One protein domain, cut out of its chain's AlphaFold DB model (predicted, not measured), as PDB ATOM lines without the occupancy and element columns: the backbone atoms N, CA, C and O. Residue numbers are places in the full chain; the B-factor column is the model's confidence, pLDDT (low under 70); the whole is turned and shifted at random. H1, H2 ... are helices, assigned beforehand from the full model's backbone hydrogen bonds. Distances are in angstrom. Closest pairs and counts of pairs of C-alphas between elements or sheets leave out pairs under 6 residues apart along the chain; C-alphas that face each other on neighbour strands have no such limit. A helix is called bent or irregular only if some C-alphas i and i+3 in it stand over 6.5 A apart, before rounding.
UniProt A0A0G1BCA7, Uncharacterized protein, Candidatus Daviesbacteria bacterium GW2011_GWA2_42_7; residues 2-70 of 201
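What this domain is: This is residues 2 to 70 of the 201 residues of an uncharacterized protein of Candidatus Daviesbacteria bacterium GW2011_GWA2_42_7 (UniProt A0A0G1BCA7). Two longer helices, H4 and H3, cross like an X near their middles, one over the other and almost at right angles, with a gap between them. The five-residue H2 packs on both at one side of the crossing, the four-residue H1 lies near both at the other, and the stretch from Pro 2 to H1 leads away as a tail. The printed part has 69 residues with four named helices, H1 to H4 in chain order, and no named strand; the class is all helix. It is compact, with a radius of gyration of the C-alphas of 11.5 A and spans of 40 by 27 by 17 A.

Where its parts are: H4, the longest helix, has residues 53 to 69 and measures 24.7 A from C-alpha 53 at (19.031, -8.409, 82.967) to C-alpha 69 at (39.677, -0.219, 72.110). H3, residues 32 to 44, measures 18.2 A. H2 is residues 19 to 23. H1, residues 7 to 10, begins at C-alpha 7 (33.872, -12.767, 77.941) and is only just irregular, with C-alphas 7 and 10 6.54 A apart.

How they stand to each other: H4 and H3 are about perpendicular at 74 degrees. They are close but not clearly touching; their closest C-alphas, of Ile 62 and Leu 39, are 7.8 A apart. H2 touches H4, which meets it with residues 61 to 65 alone; the closest C-alphas, of Val 22 and Val 61, are 6.0 A apart. H2 touches H3, closest at the C-alphas of Ala 19 and Glu 36, 5.3 A. H1 is close to H4 but not clearly touching, with the C-alphas of Phe 8 and Leu 63 closest at 7.6 A. H1 and H2 are apart. In H2, H3 and H4 every O i to N i+4 pair is within hydrogen-bond range; H1 is too short for such a pair, and its one O i to N i+3 pair is not within range.

The domain as a whole: The C-alphas of Pro 2 and Lys 29 are the two farthest apart, at 39.7 A. The printed part has no cut, and its three links, of 8 residues each, are short. The mean pLDDT of the printed part is 87.9; residues 2 to 4 and residue 28 are under 70.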
ATOM      1  N   PRO A   2      40.983 -26.989  82.407       50.88
ATOM      2  CA  PRO A   2      40.845 -25.983  81.356       50.88
ATOM      3  C   PRO A   2      40.365 -24.670  81.986       50.88
ATOM      4  O   PRO A   2      39.411 -24.670  82.765       50.88
ATOM      5  N   LYS A   3      41.071 -23.568  81.716       62.47
ATOM      6  CA  LYS A   3      40.672 -22.237  82.179       62.47
ATOM      7  C   LYS A   3      39.414 -21.857  81.400       62.47
ATOM      8  O   LYS A   3      39.448 -21.846  80.174       62.47
ATOM      9  N   LEU A   4      38.310 -21.616  82.100       65.88
ATOM     10  CA  LEU A   4      37.094 -21.117  81.469       65.88
ATOM     11  C   LEU A   4      37.388 -19.686  81.007       65.88
ATOM     12  O   LEU A   4      37.615 -18.816  81.850       65.88
ATOM     13  N   THR A   5      37.484 -19.469  79.697       78.00
ATOM     14  CA  THR A   5      37.729 -18.140  79.128       78.00
ATOM     15  C   THR A   5      36.489 -17.283  79.362       78.00
ATOM     16  O   THR A   5      35.398 -17.625  78.908       78.00
ATOM     17  N   GLY A   6      36.640 -16.205  80.123       85.00
ATOM     18  CA  GLY A   6      35.589 -15.223  80.343       85.00
ATOM     19  C   GLY A   6      35.392 -14.326  79.125       85.00
ATOM     20  O   GLY A   6      36.314 -14.125  78.336       85.00
ATOM     21  N   LEU A   7      34.207 -13.721  79.007       89.38
ATOM     22  CA  LEU A   7      33.872 -12.767  77.941       89.38
ATOM     23  C   LEU A   7      34.961 -11.702  77.747       89.38
ATOM     24  O   LEU A   7      35.328 -11.364  76.622       89.38
ATOM     25  N   PHE A   8      35.482 -11.175  78.854       91.25
ATOM     26  CA  PHE A   8      36.418 -10.061  78.815       91.25
ATOM     27  C   PHE A   8      37.895 -10.463  78.726       91.25
ATOM     28  O   PHE A   8      38.742  -9.594  78.528       91.25
ATOM     29  N   ASP A   9      38.210 -11.763  78.755       89.25
ATOM     30  CA  ASP A   9      39.577 -12.249  78.508       89.25
ATOM     31  C   ASP A   9      40.045 -11.950  77.067       89.25
ATOM     32  O   ASP A   9      41.242 -11.942  76.783       89.25
ATOM     33  N   HIS A  10      39.112 -11.646  76.158       88.19
ATOM     34  CA  HIS A  10      39.388 -11.245  74.774       88.19
ATOM     35  C   HIS A  10      39.912  -9.802  74.640       88.19
ATOM     36  O   HIS A  10      40.341  -9.404  73.555       88.19
ATOM     37  N   PHE A  11      39.883  -9.012  75.720       93.12
ATOM     38  CA  PHE A  11      40.163  -7.577  75.693       93.12
ATOM     39  C   PHE A  11      41.333  -7.219  76.622       93.12
ATOM     40  O   PHE A  11      41.117  -6.768  77.747       93.12
ATOM     41  N   PRO A  12      42.598  -7.342  76.173       91.25
ATOM     42  CA  PRO A  12      43.769  -7.012  76.995       91.25
ATOM     43  C   PRO A  12      43.814  -5.546  77.455       91.25
ATOM     44  O   PRO A  12      44.535  -5.222  78.393       91.25
ATOM     45  N   LYS A  13      43.058  -4.656  76.798       92.50
ATOM     46  CA  LYS A  13      42.950  -3.229  77.136       92.50
ATOM     47  C   LYS A  13      41.684  -2.887  77.922       92.50
ATOM     48  O   LYS A  13      41.314  -1.718  77.989       92.50
ATOM     49  N   LEU A  14      41.000  -3.865  78.517       91.56
ATOM     50  CA  LEU A  14      39.763  -3.621  79.270       91.56
ATOM     51  C   LEU A  14      39.932  -2.576  80.383       91.56
ATOM     52  O   LEU A  14      39.031  -1.783  80.622       91.56
ATOM     53  N   ASN A  15      41.107  -2.518  81.008       91.75
ATOM     54  CA  ASN A  15      41.464  -1.519  82.018       91.75
ATOM     55  C   ASN A  15      41.476  -0.065  81.504       91.75
ATOM     56  O   ASN A  15      41.607   0.855  82.305       91.75
ATOM     57  N   THR A  16      41.381   0.152  80.188       93.62
ATOM     58  CA  THR A  16      41.267   1.488  79.580       93.62
ATOM     59  C   THR A  16      39.821   1.963  79.447       93.62
ATOM     60  O   THR A  16      39.590   3.151  79.230       93.62
ATOM     61  N   VAL A  17      38.847   1.057  79.598       93.12
ATOM     62  CA  VAL A  17      37.429   1.409  79.697       93.12
ATOM     63  C   VAL A  17      37.205   2.067  81.056       93.12
ATOM     64  O   VAL A  17      37.604   1.518  82.080       93.12
ATOM     65  N   THR A  18      36.580   3.244  81.076       92.38
ATOM     66  CA  THR A  18      36.289   3.989  82.312       92.38
ATOM     67  C   THR A  18      34.792   4.010  82.617       92.38
ATOM     68  O   THR A  18      33.956   3.805  81.731       92.38
ATOM     69  N   ALA A  19      34.433   4.296  83.873       91.06
ATOM     70  CA  ALA A  19      33.035   4.444  84.280       91.06
ATOM     71  C   ALA A  19      32.307   5.540  83.478       91.06
ATOM     72  O   ALA A  19      31.142   5.360  83.122       91.06
ATOM     73  N   ASP A  20      32.989   6.626  83.109       89.94
ATOM     74  CA  ASP A  20      32.413   7.707  82.297       89.94
ATOM     75  C   ASP A  20      31.991   7.227  80.901       89.94
ATOM     76  O   ASP A  20      30.891   7.542  80.437       89.94
ATOM     77  N   MET A  21      32.826   6.406  80.250       90.94
ATOM     78  CA  MET A  21      32.517   5.828  78.933       90.94
ATOM     79  C   MET A  21      31.273   4.934  78.988       90.94
ATOM     80  O   MET A  21      30.444   4.948  78.078       90.94
ATOM     81  N   VAL A  22      31.122   4.183  80.080       90.00
ATOM     82  CA  VAL A  22      29.976   3.301  80.330       90.00
ATOM     83  C   VAL A  22      28.715   4.114  80.669       90.00
ATOM     84  O   VAL A  22      27.629   3.822  80.165       90.00
ATOM     85  N   THR A  23      28.847   5.181  81.462       89.19
ATOM     86  CA  THR A  23      27.727   6.022  81.931       89.19
ATOM     87  C   THR A  23      26.947   6.654  80.782       89.19
ATOM     88  O   THR A  23      25.716   6.742  80.843       89.19
ATOM     89  N   ALA A  24      27.642   7.041  79.707       84.06
ATOM     90  CA  ALA A  24      27.032   7.629  78.515       84.06
ATOM     91  C   ALA A  24      25.932   6.741  77.900       84.06
ATOM     92  O   ALA A  24      24.958   7.252  77.348       84.06
ATOM     93  N   TRP A  25      26.045   5.418  78.041       84.31
ATOM     94  CA  TRP A  25      25.071   4.460  77.509       84.31
ATOM     95  C   TRP A  25      23.970   4.076  78.490       84.31
ATOM     96  O   TRP A  25      22.910   3.627  78.064       84.31
ATOM     97  N   LEU A  26      24.198   4.268  79.788       84.50
ATOM     98  CA  LEU A  26      23.228   3.958  80.843       84.50
ATOM     99  C   LEU A  26      22.236   5.108  81.100       84.50
ATOM    100  O   LEU A  26      21.480   5.075  82.068       84.50
ATOM    101  N   GLY A  27      22.224   6.137  80.247       76.94
ATOM    102  CA  GLY A  27      21.282   7.255  80.348       76.94
ATOM    103  C   GLY A  27      21.613   8.266  81.450       76.94
ATOM    104  O   GLY A  27      20.719   8.970  81.914       76.94
ATOM    105  N   GLY A  28      22.879   8.343  81.882       67.50
ATOM    106  CA  GLY A  28      23.399   9.452  82.694       67.50
ATOM    107  C   GLY A  28      22.923   9.533  84.150       67.50
ATOM    108  O   GLY A  28      23.193  10.535  84.805       67.50
ATOM    109  N   LYS A  29      22.220   8.520  84.674       70.19
ATOM    110  CA  LYS A  29      21.705   8.503  86.063       70.19
ATOM    111  C   LYS A  29      22.412   7.517  86.996       70.19
ATOM    112  O   LYS A  29      21.996   7.360  88.140       70.19
ATOM    113  N   ALA A  30      23.428   6.816  86.511       78.25
ATOM    114  CA  ALA A  30      24.132   5.825  87.308       78.25
ATOM    115  C   ALA A  30      25.143   6.498  88.253       78.25
ATOM    116  O   ALA A  30      25.836   7.434  87.861       78.25
ATOM    117  N   ASP A  31      25.221   6.015  89.493       85.00
ATOM    118  CA  ASP A  31      26.227   6.447  90.466       85.00
ATOM    119  C   ASP A  31      27.625   6.053  89.962       85.00
ATOM    120  O   ASP A  31      27.929   4.866  89.806       85.00
ATOM    121  N   ALA A  32      28.473   7.053  89.710       83.81
ATOM    122  CA  ALA A  32      29.817   6.863  89.171       83.81
ATOM    123  C   ALA A  32      30.667   5.911  90.028       83.81
ATOM    124  O   ALA A  32      31.366   5.056  89.487       83.81
ATOM    125  N   LYS A  33      30.549   5.982  91.361       87.56
ATOM    126  CA  LYS A  33      31.317   5.130  92.278       87.56
ATOM    127  C   LYS A  33      30.844   3.681  92.223       87.56
ATOM    128  O   LYS A  33      31.644   2.748  92.298       87.56
ATOM    129  N   LEU A  34      29.535   3.473  92.080       87.81
ATOM    130  CA  LEU A  34      28.977   2.136  91.891       87.81
ATOM    131  C   LEU A  34      29.443   1.531  90.561       87.81
ATOM    132  O   LEU A  34      29.797   0.353  90.519       87.81
ATOM    133  N   LEU A  35      29.474   2.332  89.493       88.69
ATOM    134  CA  LEU A  35      29.958   1.893  88.185       88.69
ATOM    135  C   LEU A  35      31.447   1.553  88.200       88.69
ATOM    136  O   LEU A  35      31.816   0.508  87.667       88.69
ATOM    137  N   GLU A  36      32.284   2.374  88.837       90.19
ATOM    138  CA  GLU A  36      33.709   2.073  89.022       90.19
ATOM    139  C   GLU A  36      33.907   0.743  89.745       90.19
ATOM    140  O   GLU A  36      34.666  -0.102  89.276       90.19
ATOM    141  N   ASN A  37      33.178   0.514  90.840       90.56
ATOM    142  CA  ASN A  37      33.266  -0.743  91.579       90.56
ATOM    143  C   ASN A  37      32.829  -1.940  90.725       90.56
ATOM    144  O   ASN A  37      33.493  -2.977  90.724       90.56
ATOM    145  N   ARG A  38      31.726  -1.812  89.975       90.62
ATOM    146  CA  ARG A  38      31.247  -2.885  89.091       90.62
ATOM    147  C   ARG A  38      32.239  -3.177  87.964       90.62
ATOM    148  O   ARG A  38      32.527  -4.343  87.702       90.62
ATOM    149  N   LEU A  39      32.795  -2.144  87.336       92.12
ATOM    150  CA  LEU A  39      33.797  -2.283  86.283       92.12
ATOM    151  C   LEU A  39      35.099  -2.889  86.820       92.12
ATOM    152  O   LEU A  39      35.625  -3.829  86.228       92.12
ATOM    153  N   GLY A  40      35.574  -2.420  87.977       91.81
ATOM    154  CA  GLY A  40      36.734  -2.973  88.672       91.81
ATOM    155  C   GLY A  40      36.556  -4.456  88.990       91.81
ATOM    156  O   GLY A  40      37.428  -5.263  88.673       91.81
ATOM    157  N   ASN A  41      35.387  -4.848  89.504       90.88
ATOM    158  CA  ASN A  41      35.059  -6.257  89.719       90.88
ATOM    159  C   ASN A  41      35.074  -7.056  88.413       90.88
ATOM    160  O   ASN A  41      35.538  -8.192  88.405       90.88
ATOM    161  N   ARG A  42      34.617  -6.479  87.299       89.56
ATOM    162  CA  ARG A  42      34.644  -7.164  86.004       89.56
ATOM    163  C   ARG A  42      36.051  -7.354  85.453       89.56
ATOM    164  O   ARG A  42      36.329  -8.395  84.872       89.56
ATOM    165  N   ILE A  43      36.939  -6.389  85.684       89.38
ATOM    166  CA  ILE A  43      38.361  -6.486  85.333       89.38
ATOM    167  C   ILE A  43      39.066  -7.544  86.192       89.38
ATOM    168  O   ILE A  43      39.854  -8.330  85.672       89.38
ATOM    169  N   LEU A  44      38.775  -7.586  87.496       89.50
ATOM    170  CA  LEU A  44      39.360  -8.564  88.422       89.50
ATOM    171  C   LEU A  44      38.806  -9.982  88.207       89.50
ATOM    172  O   LEU A  44      39.529 -10.961  88.394       89.50
ATOM    173  N   TYR A  45      37.540 -10.090  87.796       89.06
ATOM    174  CA  TYR A  45      36.813 -11.346  87.608       89.06
ATOM    175  C   TYR A  45      36.143 -11.404  86.216       89.06
ATOM    176  O   TYR A  45      34.906 -11.393  86.108       89.06
ATOM    177  N   PRO A  46      36.931 -11.504  85.126       86.25
ATOM    178  CA  PRO A  46      36.422 -11.469  83.748       86.25
ATOM    179  C   PRO A  46      35.532 -12.669  83.393       86.25
ATOM    180  O   PRO A  46      34.753 -12.606  82.443       86.25
ATOM    181  N   SER A  47      35.619 -13.752  84.168       85.25
ATOM    182  CA  SER A  47      34.834 -14.978  84.012       85.25
ATOM    183  C   SER A  47      33.530 -15.007  84.812       85.25
ATOM    184  O   SER A  47      32.798 -15.992  84.709       85.25
ATOM    185  N   ALA A  48      33.207 -13.973  85.604       86.50
ATOM    186  CA  ALA A  48      31.917 -13.945  86.297       86.50
ATOM    187  C   ALA A  48      30.760 -13.976  85.274       86.50
ATOM    188  O   ALA A  48      30.898 -13.486  84.152       86.50
ATOM    189  N   ILE A  49      29.635 -14.588  85.630       84.62
ATOM    190  CA  ILE A  49      28.474 -14.731  84.741       84.62
ATOM    191  C   ILE A  49      27.417 -13.717  85.195       84.62
ATOM    192  O   ILE A  49      27.160 -13.648  86.399       84.62
ATOM    193  N   PRO A  50      26.817 -12.924  84.289       87.75
ATOM    194  CA  PRO A  50      25.746 -12.013  84.669       87.75
ATOM    195  C   PRO A  50      24.502 -12.806  85.099       87.75
ATOM    196  O   PRO A  50      24.069 -13.723  84.402       87.75
ATOM    197  N   CYS A  51      23.918 -12.448  86.244       87.62
ATOM    198  CA  CYS A  51      22.781 -13.174  86.829       87.62
ATOM    199  C   CYS A  51      21.440 -12.450  86.643       87.62
ATOM    200  O   CYS A  51      20.385 -13.035  86.888       87.62
ATOM    201  N   SER A  52      21.463 -11.184  86.225       90.81
ATOM    202  CA  SER A  52      20.272 -10.360  86.019       90.81
ATOM    203  C   SER A  52      20.288  -9.669  84.654       90.81
ATOM    204  O   SER A  52      21.332  -9.513  84.025       90.81
ATOM    205  N   ALA A  53      19.123  -9.207  84.191       89.44
ATOM    206  CA  ALA A  53      19.031  -8.409  82.967       89.44
ATOM    207  C   ALA A  53      19.819  -7.089  83.070       89.44
ATOM    208  O   ALA A  53      20.348  -6.605  82.071       89.44
ATOM    209  N   GLU A  54      19.921  -6.526  84.278       89.25
ATOM    210  CA  GLU A  54      20.737  -5.344  84.549       89.25
ATOM    211  C   GLU A  54      22.228  -5.652  84.372       89.25
ATOM    212  O   GLU A  54      22.922  -4.889  83.702       89.25
ATOM    213  N   ASP A  55      22.698  -6.790  84.892       90.38
ATOM    214  CA  ASP A  55      24.088  -7.229  84.722       90.38
ATOM    215  C   ASP A  55      24.407  -7.507  83.251       90.38
ATOM    216  O   ASP A  55      25.445  -7.079  82.758       90.38
ATOM    217  N   ILE A  56      23.493  -8.159  82.520       91.56
ATOM    218  CA  ILE A  56      23.642  -8.396  81.076       91.56
ATOM    219  C   ILE A  56      23.755  -7.063  80.328       91.56
ATOM    220  O   ILE A  56      24.627  -6.900  79.477       91.56
ATOM    221  N   ASN A  57      22.887  -6.096  80.637       91.56
ATOM    222  CA  ASN A  57      22.937  -4.774  80.018       91.56
ATOM    223  C   ASN A  57      24.237  -4.033  80.364       91.56
ATOM    224  O   ASN A  57      24.838  -3.399  79.499       91.56
ATOM    225  N   PHE A  58      24.700  -4.137  81.608       92.00
ATOM    226  CA  PHE A  58      25.968  -3.561  82.037       92.00
ATOM    227  C   PHE A  58      27.154  -4.182  81.284       92.00
ATOM    228  O   PHE A  58      27.972  -3.455  80.717       92.00
ATOM    229  N   ASP A  59      27.195  -5.510  81.179       93.88
ATOM    230  CA  ASP A  59      28.217  -6.236  80.425       93.88
ATOM    231  C   ASP A  59      28.190  -5.893  78.931       93.88
ATOM    232  O   ASP A  59      29.248  -5.741  78.325       93.88
ATOM    233  N   LEU A  60      27.009  -5.704  78.332       94.19
ATOM    234  CA  LEU A  60      26.877  -5.237  76.947       94.19
ATOM    235  C   LEU A  60      27.485  -3.848  76.746       94.19
ATOM    236  O   LEU A  60      28.113  -3.592  75.716       94.19
ATOM    237  N   VAL A  61      27.306  -2.943  77.710       94.06
ATOM    238  CA  VAL A  61      27.898  -1.603  77.640       94.06
ATOM    239  C   VAL A  61      29.419  -1.675  77.780       94.06
ATOM    240  O   VAL A  61      30.118  -1.047  76.985       94.06
ATOM    241  N   ILE A  62      29.942  -2.471  78.721       94.81
ATOM    242  CA  ILE A  62      31.392  -2.698  78.837       94.81
ATOM    243  C   ILE A  62      31.933  -3.291  77.538       94.81
ATOM    244  O   ILE A  62      32.926  -2.799  77.010       94.81
ATOM    245  N   LEU A  63      31.265  -4.309  76.992       95.69
ATOM    246  CA  LEU A  63      31.649  -4.954  75.742       95.69
ATOM    247  C   LEU A  63      31.715  -3.950  74.594       95.69
ATOM    248  O   LEU A  63      32.685  -3.943  73.839       95.69
ATOM    249  N   ARG A  64      30.712  -3.075  74.473       95.50
ATOM    250  CA  ARG A  64      30.689  -2.021  73.456       95.50
ATOM    251  C   ARG A  64      31.924  -1.125  73.553       95.50
ATOM    252  O   ARG A  64      32.551  -0.859  72.530       95.50
ATOM    253  N   GLU A  65      32.288  -0.669  74.750       95.44
ATOM    254  CA  GLU A  65      33.490   0.155  74.932       95.44
ATOM    255  C   GLU A  65      34.776  -0.643  74.699       95.44
ATOM    256  O   GLU A  65      35.675  -0.165  74.012       95.44
ATOM    257  N   ALA A  66      34.840  -1.890  75.160       95.62
ATOM    258  CA  ALA A  66      35.990  -2.762  74.962       95.62
ATOM    259  C   ALA A  66      36.263  -3.020  73.467       95.62
ATOM    260  O   ALA A  66      37.406  -2.907  73.021       95.62
ATOM    261  N   VAL A  67      35.222  -3.252  72.657       96.94
ATOM    262  CA  VAL A  67      35.332  -3.402  71.193       96.94
ATOM    263  C   VAL A  67      35.926  -2.151  70.537       96.94
ATOM    264  O   VAL A  67      36.738  -2.274  69.619       96.94
ATOM    265  N   LYS A  68      35.613  -0.943  71.029       95.88
ATOM    266  CA  LYS A  68      36.209   0.302  70.508       95.88
ATOM    267  C   LYS A  68      37.711   0.409  70.767       95.88
ATOM    268  O   LYS A  68      38.390   1.123  70.034       95.88
ATOM    269  N   THR A  69      38.239  -0.271  71.786       95.12
ATOM    270  CA  THR A  69      39.677  -0.219  72.110       95.12
ATOM    271  C   THR A  69      40.545  -1.043  71.148       95.12
ATOM    272  O   THR A  69      41.756  -0.820  71.063       95.12
ATOM    273  N   GLN A  70      39.935  -1.977  70.407       95.25
ATOM    274  CA  GLN A  70      40.605  -2.885  69.470       95.25
ATOM    275  C   GLN A  70      39.707  -3.249  68.264       95.25
ATOM    276  O   GLN A  70      39.434  -4.423  68.004       95.25
TER     277      GLN A  70